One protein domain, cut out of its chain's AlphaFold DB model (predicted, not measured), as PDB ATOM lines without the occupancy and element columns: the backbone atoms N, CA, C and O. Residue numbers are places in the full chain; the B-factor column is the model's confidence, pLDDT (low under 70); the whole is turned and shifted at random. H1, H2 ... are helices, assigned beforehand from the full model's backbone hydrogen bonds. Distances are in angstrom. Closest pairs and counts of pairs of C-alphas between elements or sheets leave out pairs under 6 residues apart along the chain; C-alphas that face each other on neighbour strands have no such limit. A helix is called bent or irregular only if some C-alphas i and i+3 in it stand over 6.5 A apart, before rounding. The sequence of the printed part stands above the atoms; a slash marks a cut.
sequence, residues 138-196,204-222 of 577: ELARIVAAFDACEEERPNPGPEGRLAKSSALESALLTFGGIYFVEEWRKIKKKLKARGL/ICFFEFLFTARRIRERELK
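What this domain is: This is residues 138 to 196 and 204 to 222 of the 577 residues of the protein "CPK12 protein" of Symbiodinium pilosum (UniProt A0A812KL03). The longest helix, H2, is sharply bent and folds back on itself as a V of two arms; H1 pairs with the first arm, H2a, as a helical hairpin, and H3 meets the second arm, H2b, about perpendicular. Residues 189 to 195, of which 189 to 193 belong to H2, stick out from the rest, and the long link between H1 and H2 loops away from the helices. The printed part has 78 residues with three named helices, H1, H2 and H3 in that order along the chain, and no named strand; its class is all helix, with mostly crossed packing. It is compact, with a radius of gyration of the C-alphas of 12.7 A, and spans 35 by 31 by 18 A.

Where its parts are: H2, residues 167 to 193, was assigned as one helix by its hydrogen bonds but is bent: C-alphas 175 and 178 are 9.5 A apart. Its arm H2a holds residues 167 to 175 and is 12.3 A long; its arm H2b holds residues 178 to 193, is 23.0 A long and ends at C-alpha 193 (11.500, -4.192, 24.277). H1, residues 138 to 147, is 14.1 A long and begins at C-alpha 138 (40.872, -1.909, 33.514). H3, residues 206 to 222, is 24.0 A long and ends at C-alpha 222 (27.326, -12.585, 38.015).

How they stand to each other: H2a and H2b touch and run opposite ways at a steep tilt of 39 degrees; the closest C-alphas are those of Leu 173 and Val 181, 6.1 A apart. H2b, with residues 180 to 184 alone, touches H3 about perpendicular, at 77 degrees, closest at the C-alphas of Phe 180 and Ile 216, 6.4 A apart. H2a and H3 are close but not clearly touching, with the C-alphas of Leu 172 and Ala 213 closest at 6.9 A. H1 and H2a form a helical hairpin and touch, with the C-alphas of Ala 145 and Ala 171 closest at 5.1 A. They run opposite ways at a shallow tilt of 33 degrees, only just short of steep. H1 and H3 only just touch, with 3 pairs of C-alphas within 8 A; the closest are those of Phe 146 and Phe 206, 7.0 A apart. H1 and H2b are apart. In H1, H2a, H2b and H3 every O i to N i+4 pair is within hydrogen-bond range.

The domain as a whole: The two C-alphas farthest apart, those of Pro 154 and Lys 222, are 38.2 A apart. The link from H1 to H2 is long, 19 residues, and within it residues 150 to 151 pair with residues 162 to 163, antiparallel. Residues 197 to 203 are not printed; C-alphas 196 and 204 are 15.9 A apart across this cut. The mean pLDDT of the printed part is 73.4, and residues 150 to 167 and 191 to 196 are under 70.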
ATOM      1  N   GLU A 138      42.162  -1.939  34.195       80.62
ATOM      2  CA  GLU A 138      40.872  -1.909  33.514       80.62
ATOM      3  C   GLU A 138      40.481  -0.475  33.194       80.62
ATOM      4  O   GLU A 138      40.128  -0.204  32.050       80.62
ATOM      5  N   LEU A 139      40.611   0.449  34.150       80.75
ATOM      6  CA  LEU A 139      40.372   1.876  33.925       80.75
ATOM      7  C   LEU A 139      41.255   2.423  32.803       80.75
ATOM      8  O   LEU A 139      40.740   3.065  31.890       80.75
ATOM      9  N   ALA A 140      42.553   2.108  32.806       82.69
ATOM     10  CA  ALA A 140      43.464   2.514  31.736       82.69
ATOM     11  C   ALA A 140      43.028   1.970  30.363       82.69
ATOM     12  O   ALA A 140      43.059   2.697  29.369       82.69
ATOM     13  N   ARG A 141      42.563   0.714  30.299       82.38
ATOM     14  CA  ARG A 141      42.030   0.118  29.062       82.38
ATOM     15  C   ARG A 141      40.719   0.757  28.606       82.38
ATOM     16  O   ARG A 141      40.538   0.934  27.407       82.38
ATOM     17  N   ILE A 142      39.817   1.097  29.527       82.50
ATOM     18  CA  ILE A 142      38.548   1.779  29.218       82.50
ATOM     19  C   ILE A 142      38.829   3.170  28.657       82.50
ATOM     20  O   ILE A 142      38.252   3.532  27.636       82.50
ATOM     21  N   VAL A 143      39.727   3.923  29.295       82.00
ATOM     22  CA  VAL A 143      40.143   5.248  28.821       82.00
ATOM     23  C   VAL A 143      40.737   5.134  27.419       82.00
ATOM     24  O   VAL A 143      40.228   5.766  26.504       82.00
ATOM     25  N   ALA A 144      41.698   4.228  27.205       83.88
ATOM     26  CA  ALA A 144      42.291   4.017  25.883       83.88
ATOM     27  C   ALA A 144      41.263   3.594  24.812       83.88
ATOM     28  O   ALA A 144      41.342   4.038  23.668       83.88
ATOM     29  N   ALA A 145      40.288   2.748  25.166       82.69
ATOM     30  CA  ALA A 145      39.224   2.326  24.254       82.69
ATOM     31  C   ALA A 145      38.258   3.470  23.903       82.69
ATOM     32  O   ALA A 145      37.772   3.534  22.773       82.69
ATOM     33  N   PHE A 146      37.980   4.365  24.855       80.56
ATOM     34  CA  PHE A 146      37.154   5.547  24.624       80.56
ATOM     35  C   PHE A 146      37.889   6.589  23.776       80.56
ATOM     36  O   PHE A 146      37.327   7.058  22.789       80.56
ATOM     37  N   ASP A 147      39.150   6.880  24.105       79.44
ATOM     38  CA  ASP A 147      39.989   7.847  23.389       79.44
ATOM     39  C   ASP A 147      40.190   7.429  21.918       79.44
ATOM     40  O   ASP A 147      40.167   8.261  21.015       79.44
ATOM     41  N   ALA A 148      40.289   6.123  21.637       78.56
ATOM     42  CA  ALA A 148      40.356   5.600  20.266       78.56
ATOM     43  C   ALA A 148      39.080   5.858  19.431       78.56
ATOM     44  O   ALA A 148      39.113   5.756  18.205       78.56
ATOM     45  N   CYS A 149      37.959   6.167  20.087       72.69
ATOM     46  CA  CYS A 149      36.646   6.377  19.478       72.69
ATOM     47  C   CYS A 149      36.162   7.835  19.567       72.69
ATOM     48  O   CYS A 149      35.015   8.124  19.198       72.69
ATOM     49  N   GLU A 150      37.000   8.733  20.088       69.44
ATOM     50  CA  GLU A 150      36.684  10.142  20.288       69.44
ATOM     51  C   GLU A 150      36.575  10.879  18.943       69.44
ATOM     52  O   GLU A 150      37.403  10.712  18.047       69.44
ATOM     53  N   GLU A 151      35.541  11.712  18.786       62.69
ATOM     54  CA  GLU A 151      35.501  12.710  17.715       62.69
ATOM     55  C   GLU A 151      35.715  14.102  18.306       62.69
ATOM     56  O   GLU A 151      35.040  14.474  19.266       62.69
ATOM     57  N   GLU A 152      36.564  14.915  17.671       52.50
ATOM     58  CA  GLU A 152      36.651  16.352  17.948       52.50
ATOM     59  C   GLU A 152      35.337  17.041  17.533       52.50
ATOM     60  O   GLU A 152      35.189  17.565  16.426       52.50
ATOM     61  N   ARG A 153      34.335  17.028  18.414       54.47
ATOM     62  CA  ARG A 153      33.147  17.878  18.302       54.47
ATOM     63  C   ARG A 153      33.029  18.767  19.536       54.47
ATOM     64  O   ARG A 153      33.093  18.258  20.650       54.47
ATOM     65  N   PRO A 154      32.764  20.071  19.372       47.91
ATOM     66  CA  PRO A 154      32.457  20.932  20.503       47.91
ATOM     67  C   PRO A 154      31.037  20.627  21.014       47.91
ATOM     68  O   PRO A 154      30.068  20.802  20.276       47.91
ATOM     69  N   ASN A 155      30.890  20.168  22.264       54.94
ATOM     70  CA  ASN A 155      29.584  20.053  22.936       54.94
ATOM     71  C   ASN A 155      29.705  20.314  24.463       54.94
ATOM     72  O   ASN A 155      30.772  20.078  25.029       54.94
ATOM     73  N   PRO A 156      28.643  20.783  25.157       50.66
ATOM     74  CA  PRO A 156      28.717  21.476  26.449       50.66
ATOM     75  C   PRO A 156      28.589  20.551  27.679       50.66
ATOM     76  O   PRO A 156      28.061  20.964  28.709       50.66
ATOM     77  N   GLY A 157      29.017  19.288  27.585       46.53
ATOM     78  CA  GLY A 157      29.056  18.384  28.745       46.53
ATOM     79  C   GLY A 157      30.217  18.722  29.696       46.53
ATOM     80  O   GLY A 157      31.188  19.333  29.249       46.53
ATOM     81  N   PRO A 158      30.179  18.298  30.975       50.56
ATOM     82  CA  PRO A 158      31.194  18.664  31.974       50.56
ATOM     83  C   PRO A 158      32.623  18.221  31.614       50.56
ATOM     84  O   PRO A 158      33.577  18.832  32.082       50.56
ATOM     85  N   GLU A 159      32.775  17.204  30.758       55.44
ATOM     86  CA  GLU A 159      34.077  16.708  30.288       55.44
ATOM     87  C   GLU A 159      34.441  17.122  28.851       55.44
ATOM     88  O   GLU A 159      35.563  16.878  28.426       55.44
ATOM     89  N   GLY A 160      33.520  17.711  28.076       59.91
ATOM     90  CA  GLY A 160      33.788  18.169  26.702       59.91
ATOM     91  C   GLY A 160      34.060  17.091  25.632       59.91
ATOM     92  O   GLY A 160      34.356  17.464  24.501       59.91
ATOM     93  N   ARG A 161      33.937  15.788  25.944       65.19
ATOM     94  CA  ARG A 161      34.267  14.662  25.038       65.19
ATOM     95  C   ARG A 161      33.043  13.810  24.679       65.19
ATOM     96  O   ARG A 161      32.260  13.452  25.565       65.19
ATOM     97  N   LEU A 162      32.877  13.453  23.401       68.69
ATOM     98  CA  LEU A 162      31.789  12.590  22.911       68.69
ATOM     99  C   LEU A 162      32.280  11.600  21.847       68.69
ATOM    100  O   LEU A 162      32.966  11.980  20.901       68.69
ATOM    101  N   ALA A 163      31.838  10.348  21.954       68.94
ATOM    102  CA  ALA A 163      32.052   9.306  20.952       68.94
ATOM    103  C   ALA A 163      30.794   9.095  20.093       68.94
ATOM    104  O   ALA A 163      29.662   9.293  20.545       68.94
ATOM    105  N   LYS A 164      30.948   8.642  18.844       69.00
ATOM    106  CA  LYS A 164      29.800   8.251  18.004       69.00
ATOM    107  C   LYS A 164      29.038   7.077  18.627       69.00
ATOM    108  O   LYS A 164      29.636   6.117  19.099       69.00
ATOM    109  N   SER A 165      27.709   7.067  18.508       65.25
ATOM    110  CA  SER A 165      26.889   5.936  18.980       65.25
ATOM    111  C   SER A 165      27.189   4.618  18.253       65.25
ATOM    112  O   SER A 165      26.993   3.548  18.823       65.25
ATOM    113  N   SER A 166      27.698   4.683  17.017       66.88
ATOM    114  CA  SER A 166      28.206   3.521  16.277       66.88
ATOM    115  C   SER A 166      29.553   3.015  16.803       66.88
ATOM    116  O   SER A 166      29.855   1.838  16.646       66.88
ATOM    117  N   ALA A 167      30.344   3.877  17.448       69.38
ATOM    118  CA  ALA A 167      31.662   3.536  17.974       69.38
ATOM    119  C   ALA A 167      31.596   2.827  19.335       69.38
ATOM    120  O   ALA A 167      32.565   2.197  19.732       69.38
ATOM    121  N   LEU A 168      30.446   2.841  20.026       75.50
ATOM    122  CA  LEU A 168      30.269   2.126  21.295       75.50
ATOM    123  C   LEU A 168      30.561   0.630  21.178       75.50
ATOM    124  O   LEU A 168      31.234   0.069  22.034       75.50
ATOM    125  N   GLU A 169      30.023  -0.030  20.149       75.75
ATOM    126  CA  GLU A 169      30.203  -1.479  19.990       75.75
ATOM    127  C   GLU A 169      31.669  -1.808  19.668       75.75
ATOM    128  O   GLU A 169      32.191  -2.789  20.189       75.75
ATOM    129  N   SER A 170      32.364  -0.924  18.942       76.75
ATOM    130  CA  SER A 170      33.810  -1.016  18.702       76.75
ATOM    131  C   SER A 170      34.638  -0.763  19.973       76.75
ATOM    132  O   SER A 170      35.506  -1.565  20.294       76.75
ATOM    133  N   ALA A 171      34.321   0.262  20.769       78.50
ATOM    134  CA  ALA A 171      35.004   0.538  22.036       78.50
ATOM    135  C   ALA A 171      34.819  -0.604  23.055       78.50
ATOM    136  O   ALA A 171      35.758  -1.004  23.745       78.50
ATOM    137  N   LEU A 172      33.610  -1.176  23.128       81.88
ATOM    138  CA  LEU A 172      33.325  -2.352  23.955       81.88
ATOM    139  C   LEU A 172      34.079  -3.593  23.463       81.88
ATOM    140  O   LEU A 172      34.544  -4.377  24.292       81.88
ATOM    141  N   LEU A 173      34.229  -3.752  22.145       81.75
ATOM    142  CA  LEU A 173      35.040  -4.810  21.544       81.75
ATOM    143  C   LEU A 173      36.518  -4.667  21.937       81.75
ATOM    144  O   LEU A 173      37.135  -5.655  22.323       81.75
ATOM    145  N   THR A 174      37.076  -3.455  21.912       80.12
ATOM    146  CA  THR A 174      38.469  -3.198  22.315       80.12
ATOM    147  C   THR A 174      38.700  -3.449  23.806       80.12
ATOM    148  O   THR A 174      39.728  -4.006  24.183       80.12
ATOM    149  N   PHE A 175      37.749  -3.067  24.664       78.00
ATOM    150  CA  PHE A 175      37.882  -3.237  26.111       78.00
ATOM    151  C   PHE A 175      37.663  -4.687  26.575       78.00
ATOM    152  O   PHE A 175      38.493  -5.242  27.298       78.00
ATOM    153  N   GLY A 176      36.529  -5.283  26.195       75.00
ATOM    154  CA  GLY A 176      36.043  -6.556  26.738       75.00
ATOM    155  C   GLY A 176      35.934  -7.689  25.717       75.00
ATOM    156  O   GLY A 176      35.516  -8.798  26.057       75.00
ATOM    157  N   GLY A 177      36.304  -7.437  24.463       81.88
ATOM    158  CA  GLY A 177      36.250  -8.426  23.397       81.88
ATOM    159  C   GLY A 177      34.833  -8.740  22.920       81.88
ATOM    160  O   GLY A 177      33.837  -8.109  23.279       81.88
ATOM    161  N   ILE A 178      34.751  -9.768  22.080       81.31
ATOM    162  CA  ILE A 178      33.531 -10.160  21.362       81.31
ATOM    163  C   ILE A 178      32.372 -10.491  22.318       81.31
ATOM    164  O   ILE A 178      31.218 -10.138  22.071       81.31
ATOM    165  N   TYR A 179      32.683 -11.130  23.444       81.31
ATOM    166  CA  TYR A 179      31.691 -11.582  24.419       81.31
ATOM    167  C   TYR A 179      30.989 -10.413  25.131       81.31
ATOM    168  O   TYR A 179      29.792 -10.492  25.406       81.31
ATOM    169  N   PHE A 180      31.680  -9.286  25.336       78.50
ATOM    170  CA  PHE A 180      31.064  -8.074  25.888       78.50
ATOM    171  C   PHE A 180      30.036  -7.467  24.930       78.50
ATOM    172  O   PHE A 180      28.965  -7.024  25.358       78.50
ATOM    173  N   VAL A 181      30.325  -7.476  23.626       79.06
ATOM    174  CA  VAL A 181      29.400  -6.966  22.603       79.06
ATOM    175  C   VAL A 181      28.152  -7.848  22.507       79.06
ATOM    176  O   VAL A 181      27.041  -7.343  22.332       79.06
ATOM    177  N   GLU A 182      28.287  -9.162  22.680       78.81
ATOM    178  CA  GLU A 182      27.147 -10.084  22.688       78.81
ATOM    179  C   GLU A 182      26.177  -9.797  23.848       78.81
ATOM    180  O   GLU A 182      24.963  -9.674  23.639       78.81
ATOM    181  N   GLU A 183      26.698  -9.597  25.059       80.62
ATOM    182  CA  GLU A 183      25.878  -9.187  26.202       80.62
ATOM    183  C   GLU A 183      25.274  -7.797  26.022       80.62
ATOM    184  O   GLU A 183      24.093  -7.579  26.324       80.62
ATOM    185  N   TRP A 184      26.034  -6.859  25.456       81.31
ATOM    186  CA  TRP A 184      25.505  -5.553  25.087       81.31
ATOM    187  C   TRP A 184      24.321  -5.675  24.126       81.31
ATOM    188  O   TRP A 184      23.286  -5.042  24.337       81.31
ATOM    189  N   ARG A 185      24.396  -6.546  23.116       80.31
ATOM    190  CA  ARG A 185      23.284  -6.806  22.189       80.31
ATOM    191  C   ARG A 185      22.061  -7.368  22.911       80.31
ATOM    192  O   ARG A 185      20.941  -6.938  22.620       80.31
ATOM    193  N   LYS A 186      22.240  -8.272  23.884       80.25
ATOM    194  CA  LYS A 186      21.139  -8.777  24.732       80.25
ATOM    195  C   LYS A 186      20.519  -7.654  25.568       80.25
ATOM    196  O   LYS A 186      19.294  -7.548  25.646       80.25
ATOM    197  N   ILE A 187      21.341  -6.780  26.149       77.19
ATOM    198  CA  ILE A 187      20.897  -5.592  26.890       77.19
ATOM    199  C   ILE A 187      20.115  -4.641  25.980       77.19
ATOM    200  O   ILE A 187      18.992  -4.271  26.311       77.19
ATOM    201  N   LYS A 188      20.662  -4.300  24.813       75.94
ATOM    202  CA  LYS A 188      20.055  -3.414  23.811       75.94
ATOM    203  C   LYS A 188      18.699  -3.945  23.347       75.94
ATOM    204  O   LYS A 188      17.749  -3.176  23.245       75.94
ATOM    205  N   LYS A 189      18.569  -5.261  23.129       78.25
ATOM    206  CA  LYS A 189      17.281  -5.914  22.826       78.25
ATOM    207  C   LYS A 189      16.276  -5.762  23.973       78.25
ATOM    208  O   LYS A 189      15.137  -5.379  23.719       78.25
ATOM    209  N   LYS A 190      16.691  -5.997  25.226       74.12
ATOM    210  CA  LYS A 190      15.833  -5.803  26.413       74.12
ATOM    211  C   LYS A 190      15.412  -4.337  26.597       74.12
ATOM    212  O   LYS A 190      14.270  -4.088  26.964       74.12
ATOM    213  N   LEU A 191      16.299  -3.382  26.310       68.00
ATOM    214  CA  LEU A 191      16.002  -1.945  26.355       68.00
ATOM    215  C   LEU A 191      14.991  -1.544  25.272       68.00
ATOM    216  O   LEU A 191      14.001  -0.885  25.579       68.00
ATOM    217  N   LYS A 192      15.175  -2.026  24.031       69.44
ATOM    218  CA  LYS A 192      14.210  -1.825  22.934       69.44
ATOM    219  C   LYS A 192      12.826  -2.378  23.275       69.44
ATOM    220  O   LYS A 192      11.831  -1.708  23.026       69.44
ATOM    221  N   ALA A 193      12.761  -3.568  23.873       68.56
ATOM    222  CA  ALA A 193      11.500  -4.192  24.277       68.56
ATOM    223  C   ALA A 193      10.752  -3.404  25.369       68.56
ATOM    224  O   ALA A 193       9.536  -3.519  25.476       68.56
ATOM    225  N   ARG A 194      11.460  -2.591  26.163       62.31
ATOM    226  CA  ARG A 194      10.882  -1.730  27.207       62.31
ATOM    227  C   ARG A 194      10.485  -0.333  26.706       62.31
ATOM    228  O   ARG A 194      10.147   0.515  27.519       62.31
ATOM    229  N   GLY A 195      10.550  -0.067  25.397       53.94
ATOM    230  CA  GLY A 195      10.165   1.226  24.810       53.94
ATOM    231  C   GLY A 195      11.139   2.379  25.087       53.94
ATOM    232  O   GLY A 195      10.908   3.499  24.641       53.94
ATOM    233  N   LEU A 196      12.257   2.116  25.766       54.28
ATOM    234  CA  LEU A 196      13.303   3.092  26.068       54.28
ATOM    235  C   LEU A 196      14.262   3.203  24.874       54.28
ATOM    236  O   LEU A 196      15.407   2.753  24.925       54.28
ATOM    237  N   ILE A 204      27.886   9.530  22.679       71.88
ATOM    238  CA  ILE A 204      27.995   8.920  24.010       71.88
ATOM    239  C   ILE A 204      29.130   9.598  24.775       71.88
ATOM    240  O   ILE A 204      30.240   9.707  24.253       71.88
ATOM    241  N   CYS A 205      28.871  10.047  26.002       74.62
ATOM    242  CA  CYS A 205      29.912  10.608  26.867       74.62
ATOM    243  C   CYS A 205      30.683   9.510  27.619       74.62
ATOM    244  O   CYS A 205      30.224   8.370  27.730       74.62
ATOM    245  N   PHE A 206      31.847   9.860  28.172       75.81
ATOM    246  CA  PHE A 206      32.697   8.912  28.899       75.81
ATOM    247  C   PHE A 206      31.961   8.237  30.068       75.81
ATOM    248  O   PHE A 206      32.057   7.024  30.234       75.81
ATOM    249  N   PHE A 207      31.134   8.983  30.806       74.38
ATOM    250  CA  PHE A 207      30.306   8.436  31.886       74.38
ATOM    251  C   PHE A 207      29.308   7.371  31.397       74.38
ATOM    252  O   PHE A 207      29.176   6.306  31.999       74.38
ATOM    253  N   GLU A 208      28.621   7.611  30.276       74.75
ATOM    254  CA  GLU A 208      27.700   6.628  29.694       74.75
ATOM    255  C   GLU A 208      28.430   5.373  29.191       74.75
ATOM    256  O   GLU A 208      27.905   4.255  29.301       74.75
ATOM    257  N   PHE A 209      29.648   5.546  28.668       77.25
ATOM    258  CA  PHE A 209      30.520   4.445  28.273       77.25
ATOM    259  C   PHE A 209      30.963   3.612  29.482       77.25
ATOM    260  O   PHE A 209      30.734   2.400  29.493       77.25
ATOM    261  N   LEU A 210      31.500   4.257  30.522       77.44
ATOM    262  CA  LEU A 210      31.906   3.632  31.785       77.44
ATOM    263  C   LEU A 210      30.760   2.848  32.417       77.44
ATOM    264  O   LEU A 210      30.907   1.665  32.733       77.44
ATOM    265  N   PHE A 211      29.586   3.471  32.531       76.56
ATOM    266  CA  PHE A 211      28.400   2.819  33.067       76.56
ATOM    267  C   PHE A 211      28.026   1.560  32.268       76.56
ATOM    268  O   PHE A 211      27.702   0.511  32.837       76.56
ATOM    269  N   THR A 212      28.080   1.645  30.937       77.25
ATOM    270  CA  THR A 212      27.768   0.516  30.058       77.25
ATOM    271  C   THR A 212      28.780  -0.616  30.220       77.25
ATOM    272  O   THR A 212      28.369  -1.765  30.402       77.25
ATOM    273  N   ALA A 213      30.078  -0.299  30.218       80.31
ATOM    274  CA  ALA A 213      31.156  -1.258  30.436       80.31
ATOM    275  C   ALA A 213      31.027  -1.945  31.806       80.31
ATOM    276  O   ALA A 213      31.108  -3.173  31.887       80.31
ATOM    277  N   ARG A 214      30.724  -1.177  32.865       79.62
ATOM    278  CA  ARG A 214      30.534  -1.686  34.234       79.62
ATOM    279  C   ARG A 214      29.385  -2.675  34.288       79.62
ATOM    280  O   ARG A 214      29.537  -3.789  34.775       79.62
ATOM    281  N   ARG A 215      28.241  -2.302  33.713       78.50
ATOM    282  CA  ARG A 215      27.041  -3.144  33.711       78.50
ATOM    283  C   ARG A 215      27.245  -4.459  32.958       78.50
ATOM    284  O   ARG A 215      26.650  -5.465  33.341       78.50
ATOM    285  N   ILE A 216      28.026  -4.456  31.880       81.06
ATOM    286  CA  ILE A 216      28.355  -5.686  31.149       81.06
ATOM    287  C   ILE A 216      29.297  -6.549  31.993       81.06
ATOM    288  O   ILE A 216      28.980  -7.711  32.229       81.06
ATOM    289  N   ARG A 217      30.381  -5.972  32.530       82.50
ATOM    290  CA  ARG A 217      31.340  -6.676  33.398       82.50
ATOM    291  C   ARG A 217      30.661  -7.324  34.607       82.50
ATOM    292  O   ARG A 217      30.863  -8.505  34.858       82.50
ATOM    293  N   GLU A 218      29.817  -6.580  35.321       79.62
ATOM    294  CA  GLU A 218      29.078  -7.095  36.479       79.62
ATOM    295  C   GLU A 218      28.131  -8.234  36.100       79.62
ATOM    296  O   GLU A 218      27.996  -9.195  36.852       79.62
ATOM    297  N   ARG A 219      27.463  -8.155  34.945       82.06
ATOM    298  CA  ARG A 219      26.575  -9.231  34.482       82.06
ATOM    299  C   ARG A 219      27.333 -10.490  34.116       82.06
ATOM    300  O   ARG A 219      26.879 -11.569  34.464       82.06
ATOM    301  N   GLU A 220      28.462 -10.337  33.443       82.94
ATOM    302  CA  GLU A 220      29.326 -11.450  33.070       82.94
ATOM    303  C   GLU A 220      29.861 -12.159  34.312       82.94
ATOM    304  O   GLU A 220      29.770 -13.380  34.423       82.94
ATOM    305  N   LEU A 221      30.342 -11.391  35.290       82.69
ATOM    306  CA  LEU A 221      30.841 -11.944  36.542       82.69
ATOM    307  C   LEU A 221      29.720 -12.584  37.373       82.69
ATOM    308  O   LEU A 221      29.917 -13.657  37.933       82.69
ATOM    309  N   LYS A 222      28.521 -11.982  37.398       83.00
ATOM    310  CA  LYS A 222      27.326 -12.585  38.015       83.00
ATOM    311  C   LYS A 222      26.892 -13.870  37.322       83.00
ATOM    312  O   LYS A 222      26.453 -14.781  38.007       83.00
TER     313      LYS A 222